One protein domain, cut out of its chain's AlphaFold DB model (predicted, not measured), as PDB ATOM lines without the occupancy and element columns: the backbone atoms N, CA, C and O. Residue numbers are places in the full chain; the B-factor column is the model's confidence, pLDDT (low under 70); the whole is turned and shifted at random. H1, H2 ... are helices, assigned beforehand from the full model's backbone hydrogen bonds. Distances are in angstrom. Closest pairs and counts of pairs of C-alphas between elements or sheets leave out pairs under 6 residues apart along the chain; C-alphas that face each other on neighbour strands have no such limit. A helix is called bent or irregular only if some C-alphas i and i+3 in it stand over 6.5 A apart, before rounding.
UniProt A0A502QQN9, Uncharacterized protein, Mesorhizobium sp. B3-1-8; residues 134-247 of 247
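Overview. This is residues 134 to 247 of the 247 residues of an uncharacterized protein of Mesorhizobium sp. B3-1-8 (UniProt A0A502QQN9). Four crossed helices, H1 to H4, make one lobe, and at the other end of the long axis H5 and H6 form a V, with the end of H5 near the start of H6. H2 runs from the corner with H1 towards the V and pairs with H3 as a helical hairpin, while H1 and H4 cross each other; the loop of residues 181 to 186 sticks out. The printed part has 114 residues with six named helices, in the order H1 to H6, and no named strand; the class is all helix. It is compact, with a radius of gyration of the C-alphas of 14.8 A and spans of 44 by 31 by 22 A.

Arrangement. H5, residues 210 to 227, and H6, residues 233 to 245, only just touch, with 3 pairs of C-alphas within 8 A, through residues 223 to 227 and 233 to 236. Their closest C-alphas, Arg 227 and Trp 236, are 7.6 A apart, and they run opposite ways at a steep tilt of 52 degrees. H2, residues 148 to 160, is close to H6 but not clearly touching, with the C-alphas of Asn 160 and Lys 241 closest at 7.7 A. H2 and H3, residues 166 to 179, form a helical hairpin at a steep tilt of 43 degrees and touch, closest at the C-alphas of Tyr 154 and Ile 168, 6.9 A. H3 and H6 are near each other. H1, residues 134 to 146, touches H2 only at the corner, with the C-alphas of Gln 144 and Trp 151 closest at 5.6 A. H1 touches H3 about perpendicular at 76 degrees, with the C-alphas of Thr 139 and Thr 176 closest at 6.1 A. H1 also touches H4, residues 189 to 203, about perpendicular at 76 degrees, with the C-alphas of Val 136 and Leu 195 closest at 5.9 A. H5 is apart from H1, H2, H3 and H4. In H1, H2 and H6 every O i to N i+4 pair is within hydrogen-bond range; in H3 it is 9 of 10, in H4 9 of 11, in H5 11 of 14.

Along the chain. H5 measures 25.1 A from first to last C-alpha and is irregular, with C-alphas 211 and 214 7.4 A apart. H4 measures 21.4 A and H3 20.4 A. H1 begins at C-alpha 134 (85.946, 79.081, 91.632), H5 begins at C-alpha 210 (64.327, 68.412, 103.151), and H6 ends at C-alpha 245 (73.165, 59.049, 121.110).

Size, cuts and confidence. The two C-alphas farthest apart are those of Pro 183 and Met 247, 48.4 A. The printed part has no cut and no long link. Mean pLDDT of the printed part is 85.1; residues 181 to 188, 226 to 229 and 245 to 247 are under 70.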
ATOM      1  N   ASP A 134      84.540  79.478  91.568       81.62
ATOM      2  CA  ASP A 134      85.946  79.081  91.632       81.62
ATOM      3  C   ASP A 134      86.650  79.663  92.864       81.62
ATOM      4  O   ASP A 134      87.348  78.926  93.555       81.62
ATOM      5  N   GLN A 135      86.370  80.917  93.236       82.25
ATOM      6  CA  GLN A 135      86.881  81.512  94.483       82.25
ATOM      7  C   GLN A 135      86.344  80.796  95.732       82.25
ATOM      8  O   GLN A 135      87.065  80.609  96.716       82.25
ATOM      9  N   VAL A 136      85.084  80.348  95.698       85.81
ATOM     10  CA  VAL A 136      84.505  79.519  96.766       85.81
ATOM     11  C   VAL A 136      85.269  78.198  96.886       85.81
ATOM     12  O   VAL A 136      85.683  77.824  97.983       85.81
ATOM     13  N   LYS A 137      85.497  77.498  95.770       88.81
ATOM     14  CA  LYS A 137      86.249  76.233  95.754       88.81
ATOM     15  C   LYS A 137      87.695  76.408  96.196       88.81
ATOM     16  O   LYS A 137      88.214  75.568  96.926       88.81
ATOM     17  N   GLU A 138      88.343  77.491  95.786       90.94
ATOM     18  CA  GLU A 138      89.691  77.831  96.231       90.94
ATOM     19  C   GLU A 138      89.736  78.028  97.749       90.94
ATOM     20  O   GLU A 138      90.592  77.444  98.414       90.94
ATOM     21  N   THR A 139      88.749  78.736  98.306       90.56
ATOM     22  CA  THR A 139      88.594  78.912  99.757       90.56
ATOM     23  C   THR A 139      88.423  77.567 100.468       90.56
ATOM     24  O   THR A 139      89.113  77.309 101.453       90.56
ATOM     25  N   ILE A 140      87.571  76.668  99.954       94.19
ATOM     26  CA  ILE A 140      87.409  75.302 100.495       94.19
ATOM     27  C   ILE A 140      88.745  74.559 100.487       94.19
ATOM     28  O   ILE A 140      89.181  74.049 101.520       94.19
ATOM     29  N   ASN A 141      89.412  74.518  99.332       95.44
ATOM     30  CA  ASN A 141      90.664  73.790  99.157       95.44
ATOM     31  C   ASN A 141      91.780  74.350 100.043       95.44
ATOM     32  O   ASN A 141      92.647  73.601 100.491       95.44
ATOM     33  N   TYR A 142      91.813  75.664 100.260       94.88
ATOM     34  CA  TYR A 142      92.768  76.289 101.166       94.88
ATOM     35  C   TYR A 142      92.469  75.927 102.618       94.88
ATOM     36  O   TYR A 142      93.367  75.441 103.295       94.88
ATOM     37  N   ILE A 143      91.221  76.065 103.082       95.50
ATOM     38  CA  ILE A 143      90.838  75.713 104.459       95.50
ATOM     39  C   ILE A 143      91.146  74.237 104.741       95.50
ATOM     40  O   ILE A 143      91.767  73.929 105.752       95.50
ATOM     41  N   GLN A 144      90.817  73.328 103.820       95.19
ATOM     42  CA  GLN A 144      91.131  71.898 103.947       95.19
ATOM     43  C   GLN A 144      92.626  71.609 104.144       95.19
ATOM     44  O   GLN A 144      92.978  70.650 104.832       95.19
ATOM     45  N   ARG A 145      93.501  72.416 103.533       95.12
ATOM     46  CA  ARG A 145      94.960  72.255 103.599       95.12
ATOM     47  C   ARG A 145      95.578  72.982 104.794       95.12
ATOM     48  O   ARG A 145      96.435  72.416 105.462       95.12
ATOM     49  N   ALA A 146      95.161  74.220 105.043       92.88
ATOM     50  CA  ALA A 146      95.765  75.127 106.015       92.88
ATOM     51  C   ALA A 146      95.149  75.024 107.421       92.88
ATOM     52  O   ALA A 146      95.803  75.368 108.403       92.88
ATOM     53  N   ASP A 147      93.899  74.568 107.534       95.69
ATOM     54  CA  ASP A 147      93.156  74.468 108.795       95.69
ATOM     55  C   ASP A 147      92.184  73.279 108.745       95.69
ATOM     56  O   ASP A 147      90.958  73.413 108.688       95.69
ATOM     57  N   ARG A 148      92.758  72.070 108.706       95.31
ATOM     58  CA  ARG A 148      91.991  70.824 108.580       95.31
ATOM     59  C   ARG A 148      90.992  70.640 109.722       95.31
ATOM     60  O   ARG A 148      89.908  70.110 109.491       95.31
ATOM     61  N   GLU A 149      91.343  71.077 110.926       96.44
ATOM     62  CA  GLU A 149      90.457  71.014 112.090       96.44
ATOM     63  C   GLU A 149      89.211  71.878 111.888       96.44
ATOM     64  O   GLU A 149      88.103  71.373 112.059       96.44
ATOM     65  N   LEU A 150      89.368  73.130 111.427       95.94
ATOM     66  CA  LEU A 150      88.235  73.988 111.067       95.94
ATOM     67  C   LEU A 150      87.343  73.336 110.010       95.94
ATOM     68  O   LEU A 150      86.120  73.422 110.101       95.94
ATOM     69  N   TRP A 151      87.941  72.704 108.997       96.88
ATOM     70  CA  TRP A 151      87.169  72.052 107.943       96.88
ATOM     71  C   TRP A 151      86.336  70.883 108.472       96.88
ATOM     72  O   TRP A 151      85.145  70.794 108.180       96.88
ATOM     73  N   VAL A 152      86.954  70.003 109.264       96.00
ATOM     74  CA  VAL A 152      86.266  68.861 109.881       96.00
ATOM     75  C   VAL A 152      85.139  69.353 110.781       96.00
ATOM     76  O   VAL A 152      84.017  68.872 110.665       96.00
ATOM     77  N   GLU A 153      85.401  70.360 111.613       95.25
ATOM     78  CA  GLU A 153      84.395  70.959 112.486       95.25
ATOM     79  C   GLU A 153      83.226  71.560 111.689       95.25
ATOM     80  O   GLU A 153      82.062  71.303 111.999       95.25
ATOM     81  N   TYR A 154      83.517  72.310 110.621       96.06
ATOM     82  CA  TYR A 154      82.505  72.874 109.730       96.06
ATOM     83  C   TYR A 154      81.623  71.784 109.107       96.06
ATOM     84  O   TYR A 154      80.395  71.899 109.130       96.06
ATOM     85  N   CYS A 155      82.227  70.724 108.565       96.44
ATOM     86  CA  CYS A 155      81.499  69.601 107.982       96.44
ATOM     87  C   CYS A 155      80.650  68.875 109.029       96.44
ATOM     88  O   CYS A 155      79.463  68.644 108.801       96.44
ATOM     89  N   ASP A 156      81.223  68.569 110.190       95.12
ATOM     90  CA  ASP A 156      80.533  67.878 111.277       95.12
ATOM     91  C   ASP A 156      79.328  68.668 111.778       95.12
ATOM     92  O   ASP A 156      78.264  68.099 112.019       95.12
ATOM     93  N   VAL A 157      79.478  69.977 111.966       95.12
ATOM     94  CA  VAL A 157      78.394  70.828 112.455       95.12
ATOM     95  C   VAL A 157      77.287  70.941 111.410       95.12
ATOM     96  O   VAL A 157      76.121  70.741 111.746       95.12
ATOM     97  N   ASN A 158      77.608  71.173 110.137       95.75
ATOM     98  CA  ASN A 158      76.576  71.208 109.098       95.75
ATOM     99  C   ASN A 158      75.900  69.845 108.906       95.75
ATOM    100  O   ASN A 158      74.700  69.801 108.657       95.75
ATOM    101  N   ASN A 159      76.623  68.736 109.081       95.50
ATOM    102  CA  ASN A 159      76.045  67.402 108.971       95.50
ATOM    103  C   ASN A 159      75.124  67.042 110.143       95.50
ATOM    104  O   ASN A 159      74.105  66.397 109.923       95.50
ATOM    105  N   ASN A 160      75.479  67.434 111.371       93.31
ATOM    106  CA  ASN A 160      74.766  67.023 112.588       93.31
ATOM    107  C   ASN A 160      73.744  68.051 113.091       93.31
ATOM    108  O   ASN A 160      72.814  67.675 113.794       93.31
ATOM    109  N   ILE A 161      73.920  69.333 112.762       94.12
ATOM    110  CA  ILE A 161      73.102  70.451 113.265       94.12
ATOM    111  C   ILE A 161      72.436  71.224 112.119       94.12
ATOM    112  O   ILE A 161      71.288  71.641 112.240       94.12
ATOM    113  N   GLY A 162      73.137  71.407 110.995       91.88
ATOM    114  CA  GLY A 162      72.616  72.104 109.810       91.88
ATOM    115  C   GLY A 162      72.886  73.610 109.762       91.88
ATOM    116  O   GLY A 162      72.500  74.260 108.794       91.88
ATOM    117  N   PHE A 163      73.555  74.172 110.770       91.38
ATOM    118  CA  PHE A 163      74.026  75.560 110.778       91.38
ATOM    119  C   PHE A 163      75.237  75.720 111.700       91.38
ATOM    120  O   PHE A 163      75.430  74.930 112.621       91.38
ATOM    121  N   ILE A 164      76.046  76.756 111.464       92.12
ATOM    122  CA  ILE A 164      77.296  77.015 112.193       92.12
ATOM    123  C   ILE A 164      77.192  78.216 113.138       92.12
ATOM    124  O   ILE A 164      76.430  79.156 112.910       92.12
ATOM    125  N   GLY A 165      78.014  78.204 114.187       87.19
ATOM    126  CA  GLY A 165      78.150  79.306 115.134       87.19
ATOM    127  C   GLY A 165      79.084  80.422 114.654       87.19
ATOM    128  O   GLY A 165      79.827  80.282 113.682       87.19
ATOM    129  N   LEU A 166      79.083  81.537 115.392       84.56
ATOM    130  CA  LEU A 166      79.893  82.725 115.083       84.56
ATOM    131  C   LEU A 166      81.401  82.456 115.081       84.56
ATOM    132  O   LEU A 166      82.127  83.090 114.324       84.56
ATOM    133  N   GLU A 167      81.876  81.528 115.905       85.94
ATOM    134  CA  GLU A 167      83.297  81.183 115.978       85.94
ATOM    135  C   GLU A 167      83.804  80.561 114.670       85.94
ATOM    136  O   GLU A 167      84.762  81.062 114.081       85.94
ATOM    137  N   ILE A 168      83.102  79.540 114.164       92.12
ATOM    138  CA  ILE A 168      83.395  78.915 112.866       92.12
ATOM    139  C   ILE A 168      83.293  79.960 111.751       92.12
ATOM    140  O   ILE A 168      84.175  80.025 110.896       92.12
ATOM    141  N   ILE A 169      82.271  80.826 111.790       90.44
ATOM    142  CA  ILE A 169      82.135  81.935 110.835       90.44
ATOM    143  C   ILE A 169      83.393  82.809 110.849       90.44
ATOM    144  O   ILE A 169      84.009  82.993 109.805       90.44
ATOM    145  N   HIS A 170      83.814  83.326 112.004       86.50
ATOM    146  CA  HIS A 170      84.978  84.212 112.083       86.50
ATOM    147  C   HIS A 170      86.273  83.528 111.641       86.50
ATOM    148  O   HIS A 170      87.079  84.152 110.950       86.50
ATOM    149  N   ARG A 171      86.464  82.246 111.980       92.56
ATOM    150  CA  ARG A 171      87.622  81.467 111.524       92.56
ATOM    151  C   ARG A 171      87.628  81.313 110.003       92.56
ATOM    152  O   ARG A 171      88.652  81.584 109.383       92.56
ATOM    153  N   ILE A 172      86.489  80.983 109.388       92.62
ATOM    154  CA  ILE A 172      86.355  80.912 107.922       92.62
ATOM    155  C   ILE A 172      86.649  82.266 107.281       92.62
ATOM    156  O   ILE A 172      87.403  82.333 106.313       92.62
ATOM    157  N   LEU A 173      86.085  83.350 107.821       88.25
ATOM    158  CA  LEU A 173      86.306  84.689 107.280       88.25
ATOM    159  C   LEU A 173      87.785  85.083 107.350       88.25
ATOM    160  O   LEU A 173      88.322  85.561 106.355       88.25
ATOM    161  N   ARG A 174      88.467  84.789 108.463       87.75
ATOM    162  CA  ARG A 174      89.915  84.995 108.599       87.75
ATOM    163  C   ARG A 174      90.709  84.201 107.555       87.75
ATOM    164  O   ARG A 174      91.574  84.767 106.896       87.75
ATOM    165  N   ARG A 175      90.396  82.918 107.343       88.44
ATOM    166  CA  ARG A 175      91.053  82.119 106.290       88.44
ATOM    167  C   ARG A 175      90.762  82.650 104.891       88.44
ATOM    168  O   ARG A 175      91.637  82.633 104.039       88.44
ATOM    169  N   THR A 176      89.562  83.174 104.670       85.81
ATOM    170  CA  THR A 176      89.193  83.788 103.390       85.81
ATOM    171  C   THR A 176      90.025  85.050 103.135       85.81
ATOM    172  O   THR A 176      90.532  85.212 102.031       85.81
ATOM    173  N   THR A 177      90.247  85.899 104.149       80.81
ATOM    174  CA  THR A 177      91.085  87.109 104.012       80.81
ATOM    175  C   THR A 177      92.557  86.825 103.736       80.81
ATOM    176  O   THR A 177      93.230  87.674 103.166       80.81
ATOM    177  N   GLU A 178      93.061  85.651 104.126       83.94
ATOM    178  CA  GLU A 178      94.445  85.248 103.839       83.94
ATOM    179  C   GLU A 178      94.668  85.012 102.334       83.94
ATOM    180  O   GLU A 178      95.763  85.250 101.836       83.94
ATOM    181  N   ILE A 179      93.630  84.578 101.613       82.75
ATOM    182  CA  ILE A 179      93.676  84.314 100.164       82.75
ATOM    183  C   ILE A 179      93.201  85.541  99.379       82.75
ATOM    184  O   ILE A 179      93.776  85.913  98.359       82.75
ATOM    185  N   PHE A 180      92.135  86.173  99.870       79.88
ATOM    186  CA  PHE A 180      91.438  87.278  99.226       79.88
ATOM    187  C   PHE A 180      91.376  88.466 100.191       79.88
ATOM    188  O   PHE A 180      90.356  88.665 100.862       79.88
ATOM    189  N   PRO A 181      92.463  89.248 100.310       69.88
ATOM    190  CA  PRO A 181      92.465  90.431 101.154       69.88
ATOM    191  C   PRO A 181      91.426  91.424 100.633       69.88
ATOM    192  O   PRO A 181      91.402  91.751  99.446       69.88
ATOM    193  N   LEU A 182      90.560  91.898 101.528       58.66
ATOM    194  CA  LEU A 182      89.541  92.890 101.212       58.66
ATOM    195  C   LEU A 182      89.721  94.154 102.057       58.66
ATOM    196  O   LEU A 182      90.158  94.054 103.205       58.66
ATOM    197  N   PRO A 183      89.327  95.323 101.525       48.75
ATOM    198  CA  PRO A 183      89.155  96.537 102.315       48.75
ATOM    199  C   PRO A 183      88.200  96.336 103.508       48.75
ATOM    200  O   PRO A 183      87.262  95.539 103.438       48.75
ATOM    201  N   GLU A 184      88.427  97.073 104.601       47.34
ATOM    202  CA  GLU A 184      87.703  96.929 105.880       47.34
ATOM    203  C   GLU A 184      86.183  97.175 105.783       47.34
ATOM    204  O   GLU A 184      85.412  96.720 106.631       47.34
ATOM    205  N   ASP A 185      85.738  97.882 104.747       46.66
ATOM    206  CA  ASP A 185      84.340  98.215 104.467       46.66
ATOM    207  C   ASP A 185      83.602  97.140 103.638       46.66
ATOM    208  O   ASP A 185      82.372  97.182 103.498       46.66
ATOM    209  N   CYS A 186      84.317  96.131 103.130       50.06
ATOM    210  CA  CYS A 186      83.754  95.054 102.323       50.06
ATOM    211  C   CYS A 186      83.300  93.855 103.173       50.06
ATOM    212  O   CYS A 186      83.984  93.374 104.076       50.06
ATOM    213  N   SER A 187      82.119  93.318 102.857       65.88
ATOM    214  CA  SER A 187      81.560  92.150 103.539       65.88
ATOM    215  C   SER A 187      81.962  90.859 102.835       65.88
ATOM    216  O   SER A 187      81.632  90.627 101.672       65.88
ATOM    217  N   LEU A 188      82.552  89.950 103.607       67.62
ATOM    218  CA  LEU A 188      82.812  88.574 103.193       67.62
ATOM    219  C   LEU A 188      81.588  87.663 103.310       67.62
ATOM    220  O   LEU A 188      81.659  86.509 102.917       67.62
ATOM    221  N   ARG A 189      80.455  88.124 103.853       70.50
ATOM    222  CA  ARG A 189      79.319  87.238 104.179       70.50
ATOM    223  C   ARG A 189      78.805  86.423 102.986       70.50
ATOM    224  O   ARG A 189      78.331  85.311 103.200       70.50
ATOM    225  N   GLY A 190      78.929  86.935 101.758       72.69
ATOM    226  CA  GLY A 190      78.595  86.199 100.534       72.69
ATOM    227  C   GLY A 190      79.325  84.856 100.387       72.69
ATOM    228  O   GLY A 190      78.708  83.889  99.939       72.69
ATOM    229  N   ILE A 191      80.583  84.754 100.843       81.56
ATOM    230  CA  ILE A 191      81.382  83.522 100.730       81.56
ATOM    231  C   ILE A 191      80.781  82.382 101.550       81.56
ATOM    232  O   ILE A 191      80.806  81.241 101.108       81.56
ATOM    233  N   LEU A 192      80.163  82.672 102.701       86.38
ATOM    234  CA  LEU A 192      79.611  81.651 103.602       86.38
ATOM    235  C   LEU A 192      78.465  80.871 102.951       86.38
ATOM    236  O   LEU A 192      78.378  79.654 103.112       86.38
ATOM    237  N   SER A 193      77.609  81.558 102.188       83.62
ATOM    238  CA  SER A 193      76.537  80.898 101.439       83.62
ATOM    239  C   SER A 193      77.098  80.056 100.297       83.62
ATOM    240  O   SER A 193      76.622  78.945 100.076       83.62
ATOM    241  N   GLY A 194      78.107  80.567  99.583       84.25
ATOM    242  CA  GLY A 194      78.772  79.816  98.520       84.25
ATOM    243  C   GLY A 194      79.433  78.549  99.061       84.25
ATOM    244  O   GLY A 194      79.223  77.467  98.518       84.25
ATOM    245  N   LEU A 195      80.158  78.671 100.178       90.56
ATOM    246  CA  LEU A 195      80.809  77.557 100.866       90.56
ATOM    247  C   LEU A 195      79.810  76.465 101.236       90.56
ATOM    248  O   LEU A 195      80.066  75.302 100.945       90.56
ATOM    249  N   LEU A 196      78.663  76.829 101.818       92.38
ATOM    250  CA  LEU A 196      77.635  75.859 102.196       92.38
ATOM    251  C   LEU A 196      77.089  75.109 100.981       92.38
ATOM    252  O   LEU A 196      76.963  73.887 101.023       92.38
ATOM    253  N   VAL A 197      76.793  75.825  99.895       90.62
ATOM    254  CA  VAL A 197      76.267  75.229  98.661       90.62
ATOM    255  C   VAL A 197      77.283  74.272  98.039       90.62
ATOM    256  O   VAL A 197      76.941  73.130  97.737       90.62
ATOM    257  N   GLU A 198      78.529  74.711  97.866       91.62
ATOM    258  CA  GLU A 198      79.577  73.909  97.228       91.62
ATOM    259  C   GLU A 198      80.011  72.728  98.105       91.62
ATOM    260  O   GLU A 198      80.158  71.612  97.610       91.62
ATOM    261  N   ALA A 199      80.132  72.923  99.420       93.81
ATOM    262  CA  ALA A 199      80.403  71.831 100.347       93.81
ATOM    263  C   ALA A 199      79.253  70.817 100.350       93.81
ATOM    264  O   ALA A 199      79.489  69.617 100.230       93.81
ATOM    265  N   ASN A 200      77.998  71.265 100.399       94.94
ATOM    266  CA  ASN A 200      76.863  70.347 100.404       94.94
ATOM    267  C   ASN A 200      76.721  69.567  99.086       94.94
ATOM    268  O   ASN A 200      76.270  68.425  99.093       94.94
ATOM    269  N   GLN A 201      77.139  70.132  97.945       92.31
ATOM    270  CA  GLN A 201      77.183  69.386  96.683       92.31
ATOM    271  C   GLN A 201      78.080  68.144  96.779       92.31
ATOM    272  O   GLN A 201      77.711  67.110  96.220       92.31
ATOM    273  N   VAL A 202      79.204  68.243  97.496       91.44
ATOM    274  CA  VAL A 202      80.210  67.180  97.639       91.44
ATOM    275  C   VAL A 202      79.884  66.238  98.797       91.44
ATOM    276  O   VAL A 202      79.897  65.025  98.623       91.44
ATOM    277  N   TYR A 203      79.588  66.794  99.971       92.75
ATOM    278  CA  TYR A 203      79.510  66.045 101.225       92.75
ATOM    279  C   TYR A 203      78.096  65.607 101.606       92.75
ATOM    280  O   TYR A 203      77.969  64.766 102.487       92.75
ATOM    281  N   LYS A 204      77.057  66.151 100.951       95.38
ATOM    282  CA  LYS A 204      75.647  65.787 101.178       95.38
ATOM    283  C   LYS A 204      75.292  65.785 102.669       95.38
ATOM    284  O   LYS A 204      74.997  64.751 103.256       95.38
ATOM    285  N   PHE A 205      75.379  66.957 103.293       96.69
ATOM    286  CA  PHE A 205      75.132  67.105 104.722       96.69
ATOM    287  C   PHE A 205      73.699  66.699 105.067       96.69
ATOM    288  O   PHE A 205      72.744  67.314 104.588       96.69
ATOM    289  N   LYS A 206      73.561  65.715 105.960       95.25
ATOM    290  CA  LYS A 206      72.275  65.121 106.343       95.25
ATOM    291  C   LYS A 206      71.262  66.170 106.809       95.25
ATOM    292  O   LYS A 206      70.140  66.226 106.319       95.25
ATOM    293  N   MET A 207      71.659  67.076 107.702       93.44
ATOM    294  CA  MET A 207      70.759  68.115 108.235       93.44
ATOM    295  C   MET A 207      70.330  69.195 107.226       93.44
ATOM    296  O   MET A 207      69.549  70.083 107.573       93.44
ATOM    297  N   LEU A 208      70.822  69.151 105.983       93.12
ATOM    298  CA  LEU A 208      70.356  70.017 104.897       93.12
ATOM    299  C   LEU A 208      69.354  69.329 103.963       93.12
ATOM    300  O   LEU A 208      68.818  69.991 103.073       93.12
ATOM    301  N   GLU A 209      69.085  68.038 104.158       93.06
ATOM    302  CA  GLU A 209      68.041  67.316 103.431       93.06
ATOM    303  C   GLU A 209      66.639  67.832 103.826       93.06
ATOM    304  O   GLU A 209      66.430  68.213 104.986       93.06
ATOM    305  N   PRO A 210      65.666  67.874 102.892       92.81
ATOM    306  CA  PRO A 210      64.327  68.412 103.151       92.81
ATOM    307  C   PRO A 210      63.609  67.783 104.352       92.81
ATOM    308  O   PRO A 210      62.960  68.493 105.121       92.81
ATOM    309  N   GLU A 211      63.755  66.475 104.548       94.00
ATOM    310  CA  GLU A 211      63.182  65.709 105.659       94.00
ATOM    311  C   GLU A 211      63.663  66.181 107.038       94.00
ATOM    312  O   GLU A 211      62.940  66.042 108.024       94.00
ATOM    313  N   ASN A 212      64.845  66.798 107.114       90.88
ATOM    314  CA  ASN A 212      65.440  67.275 108.361       90.88
ATOM    315  C   ASN A 212      65.161  68.766 108.624       90.88
ATOM    316  O   ASN A 212      65.607  69.300 109.641       90.88
ATOM    317  N   ALA A 213      64.404  69.450 107.754       88.75
ATOM    318  CA  ALA A 213      64.136  70.884 107.879       88.75
ATOM    319  C   ALA A 213      63.477  71.246 109.220       88.75
ATOM    320  O   ALA A 213      63.931  72.161 109.900       88.75
ATOM    321  N   GLN A 214      62.468  70.480 109.650       88.75
ATOM    322  CA  GLN A 214      61.785  70.726 110.923       88.75
ATOM    323  C   GLN A 214      62.720  70.538 112.127       88.75
ATOM    324  O   GLN A 214      62.685  71.331 113.066       88.75
ATOM    325  N   ALA A 215      63.576  69.511 112.096       90.38
ATOM    326  CA  ALA A 215      64.552  69.262 113.153       90.38
ATOM    327  C   ALA A 215      65.599  70.385 113.221       90.38
ATOM    328  O   ALA A 215      65.938  70.855 114.308       90.38
ATOM    329  N   ARG A 216      66.071  70.871 112.066       89.31
ATOM    330  CA  ARG A 216      66.984  72.017 111.989       89.31
ATOM    331  C   ARG A 216      66.353  73.275 112.584       89.31
ATOM    332  O   ARG A 216      66.996  73.933 113.396       89.31
ATOM    333  N   ASP A 217      65.106  73.584 112.235       86.31
ATOM    334  CA  ASP A 217      64.404  74.774 112.730       86.31
ATOM    335  C   ASP A 217      64.184  74.715 114.258       86.31
ATOM    336  O   ASP A 217      64.266  75.732 114.955       86.31
ATOM    337  N   GLN A 218      63.954  73.516 114.809       85.56
ATOM    338  CA  GLN A 218      63.885  73.290 116.258       85.56
ATOM    339  C   GLN A 218      65.233  73.541 116.940       85.56
ATOM    340  O   GLN A 218      65.288  74.275 117.925       85.56
ATOM    341  N   LEU A 219      66.322  72.987 116.399       88.94
ATOM    342  CA  LEU A 219      67.679  73.207 116.912       88.94
ATOM    343  C   LEU A 219      68.092  74.682 116.826       88.94
ATOM    344  O   LEU A 219      68.703  75.217 117.751       88.94
ATOM    345  N   GLU A 220      67.726  75.355 115.736       85.62
ATOM    346  CA  GLU A 220      67.944  76.788 115.550       85.62
ATOM    347  C   GLU A 220      67.183  77.599 116.612       85.62
ATOM    348  O   GLU A 220      67.741  78.502 117.241       85.62
ATOM    349  N   THR A 221      65.929  77.229 116.878       82.44
ATOM    350  CA  THR A 221      65.093  77.842 117.919       82.44
ATOM    351  C   THR A 221      65.676  77.629 119.319       82.44
ATOM    352  O   THR A 221      65.768  78.602 120.073       82.44
ATOM    353  N   GLU A 222      66.100  76.406 119.659       82.75
ATOM    354  CA  GLU A 222      66.744  76.081 120.943       82.75
ATOM    355  C   GLU A 222      68.008  76.927 121.132       82.75
ATOM    356  O   GLU A 222      68.186  77.590 122.163       82.75
ATOM    357  N   TRP A 223      68.871  76.966 120.112       83.62
ATOM    358  CA  TRP A 223      70.103  77.739 120.174       83.62
ATOM    359  C   TRP A 223      69.828  79.234 120.349       83.62
ATOM    360  O   TRP A 223      70.346  79.847 121.284       83.62
ATOM    361  N   PHE A 224      69.005  79.837 119.484       74.69
ATOM    362  CA  PHE A 224      68.834  81.290 119.462       74.69
ATOM    363  C   PHE A 224      67.976  81.852 120.593       74.69
ATOM    364  O   PHE A 224      68.166  83.027 120.927       74.69
ATOM    365  N   ASN A 225      67.062  81.065 121.165       74.00
ATOM    366  CA  ASN A 225      66.114  81.563 122.165       74.00
ATOM    367  C   ASN A 225      66.374  81.040 123.582       74.00
ATOM    368  O   ASN A 225      66.120  81.778 124.531       74.00
ATOM    369  N   GLU A 226      66.870  79.811 123.751       63.78
ATOM    370  CA  GLU A 226      66.943  79.173 125.077       63.78
ATOM    371  C   GLU A 226      68.367  79.088 125.627       63.78
ATOM    372  O   GLU A 226      68.580  79.193 126.836       63.78
ATOM    373  N   ARG A 227      69.362  78.902 124.752       61.47
ATOM    374  CA  ARG A 227      70.751  78.628 125.161       61.47
ATOM    375  C   ARG A 227      71.713  79.789 124.931       61.47
ATOM    376  O   ARG A 227      72.742  79.868 125.607       61.47
ATOM    377  N   ARG A 228      71.379  80.714 124.026       58.69
ATOM    378  CA  ARG A 228      72.221  81.864 123.675       58.69
ATOM    379  C   ARG A 228      72.561  82.715 124.906       58.69
ATOM    380  O   ARG A 228      71.693  83.356 125.484       58.69
ATOM    381  N   GLY A 229      73.850  82.764 125.250       64.94
ATOM    382  CA  GLY A 229      74.388  83.566 126.359       64.94
ATOM    383  C   GLY A 229      74.689  82.784 127.642       64.94
ATOM    384  O   GLY A 229      75.429  83.297 128.474       64.94
ATOM    385  N   TYR A 230      74.188  81.550 127.783       72.44
ATOM    386  CA  TYR A 230      74.476  80.678 128.934       72.44
ATOM    387  C   TYR A 230      75.603  79.671 128.674       72.44
ATOM    388  O   TYR A 230      76.210  79.176 129.616       72.44
ATOM    389  N   MET A 231      75.862  79.349 127.407       83.62
ATOM    390  CA  MET A 231      76.936  78.453 126.978       83.62
ATOM    391  C   MET A 231      77.418  78.835 125.580       83.62
ATOM    392  O   MET A 231      76.725  79.538 124.834       83.62
ATOM    393  N   THR A 232      78.609  78.374 125.226       86.81
ATOM    394  CA  THR A 232      79.161  78.521 123.879       86.81
ATOM    395  C   THR A 232      78.437  77.609 122.888       86.81
ATOM    396  O   THR A 232      77.784  76.628 123.251       86.81
ATOM    397  N   PHE A 233      78.558  77.934 121.599       86.75
ATOM    398  CA  PHE A 233      77.965  77.117 120.541       86.75
ATOM    399  C   PHE A 233      78.568  75.708 120.508       86.75
ATOM    400  O   PHE A 233      77.837  74.734 120.356       86.75
ATOM    401  N   ALA A 234      79.883  75.593 120.717       87.56
ATOM    402  CA  ALA A 234      80.583  74.313 120.751       87.56
ATOM    403  C   ALA A 234      80.076  73.407 121.887       87.56
ATOM    404  O   ALA A 234      79.759  72.239 121.650       87.56
ATOM    405  N   GLU A 235      79.920  73.954 123.097       89.00
ATOM    406  CA  GLU A 235      79.363  73.228 124.249       89.00
ATOM    407  C   GLU A 235      77.924  72.772 123.983       89.00
ATOM    408  O   GLU A 235      77.568  71.622 124.252       89.00
ATOM    409  N   TRP A 236      77.099  73.644 123.399       92.19
ATOM    410  CA  TRP A 236      75.730  73.292 123.030       92.19
ATOM    411  C   TRP A 236      75.690  72.172 121.979       92.19
ATOM    412  O   TRP A 236      74.971  71.188 122.162       92.19
ATOM    413  N   CYS A 237      76.510  72.248 120.927       91.12
ATOM    414  CA  CYS A 237      76.607  71.190 119.921       91.12
ATOM    415  C   CYS A 237      77.013  69.843 120.534       91.12
ATOM    416  O   CYS A 237      76.480  68.805 120.139       91.12
ATOM    417  N   GLN A 238      77.928  69.833 121.509       90.06
ATOM    418  CA  GLN A 238      78.289  68.609 122.229       90.06
ATOM    419  C   GLN A 238      77.100  68.035 123.011       90.06
ATOM    420  O   GLN A 238      76.876  66.824 122.964       90.06
ATOM    421  N   GLN A 239      76.293  68.875 123.666       89.81
ATOM    422  CA  GLN A 239      75.079  68.417 124.351       89.81
ATOM    423  C   GLN A 239      74.055  67.821 123.386       89.81
ATOM    424  O   GLN A 239      73.519  66.751 123.666       89.81
ATOM    425  N   VAL A 240      73.806  68.471 122.247       90.56
ATOM    426  CA  VAL A 240      72.896  67.950 121.213       90.56
ATOM    427  C   VAL A 240      73.378  66.584 120.722       90.56
ATOM    428  O   VAL A 240      72.603  65.626 120.707       90.56
ATOM    429  N   LYS A 241      74.679  66.452 120.424       86.06
ATOM    430  CA  LYS A 241      75.291  65.174 120.029       86.06
ATOM    431  C   LYS A 241      75.110  64.095 121.102       86.06
ATOM    432  O   LYS A 241      74.776  62.963 120.764       86.06
ATOM    433  N   MET A 242      75.291  64.420 122.382       87.00
ATOM    434  CA  MET A 242      75.070  63.461 123.472       87.00
ATOM    435  C   MET A 242      73.604  63.028 123.582       87.00
ATOM    436  O   MET A 242      73.349  61.835 123.705       87.00
ATOM    437  N   ARG A 243      72.639  63.952 123.462       84.25
ATOM    438  CA  ARG A 243      71.201  63.615 123.485       84.25
ATOM    439  C   ARG A 243      70.823  62.671 122.345       84.25
ATOM    440  O   ARG A 243      70.129  61.692 122.580       84.25
ATOM    441  N   SER A 244      71.342  62.923 121.143       77.81
ATOM    442  CA  SER A 244      71.061  62.099 119.959       77.81
ATOM    443  C   SER A 244      71.629  60.674 120.011       77.81
ATOM    444  O   SER A 244      71.196  59.835 119.235       77.81
ATOM    445  N   LYS A 245      72.595  60.395 120.900       69.38
ATOM    446  CA  LYS A 245      73.165  59.049 121.110       69.38
ATOM    447  C   LYS A 245      72.457  58.251 122.209       69.38
ATOM    448  O   LYS A 245      72.701  57.056 122.327       69.38
ATOM    449  N   SER A 246      71.654  58.922 123.032       54.19
ATOM    450  CA  SER A 246      70.929  58.326 124.162       54.19
ATOM    451  C   SER A 246      69.460  58.025 123.842       54.19
ATOM    452  O   SER A 246      68.742  57.556 124.724       54.19
ATOM    453  N   MET A 247      69.017  58.326 122.618       47.12
ATOM    454  CA  MET A 247      67.727  57.925 122.043       47.12
ATOM    455  C   MET A 247      67.955  56.796 121.043       47.12
ATOM    456  O   MET A 247      67.073  55.917 120.972       47.12
TER     457      MET A 247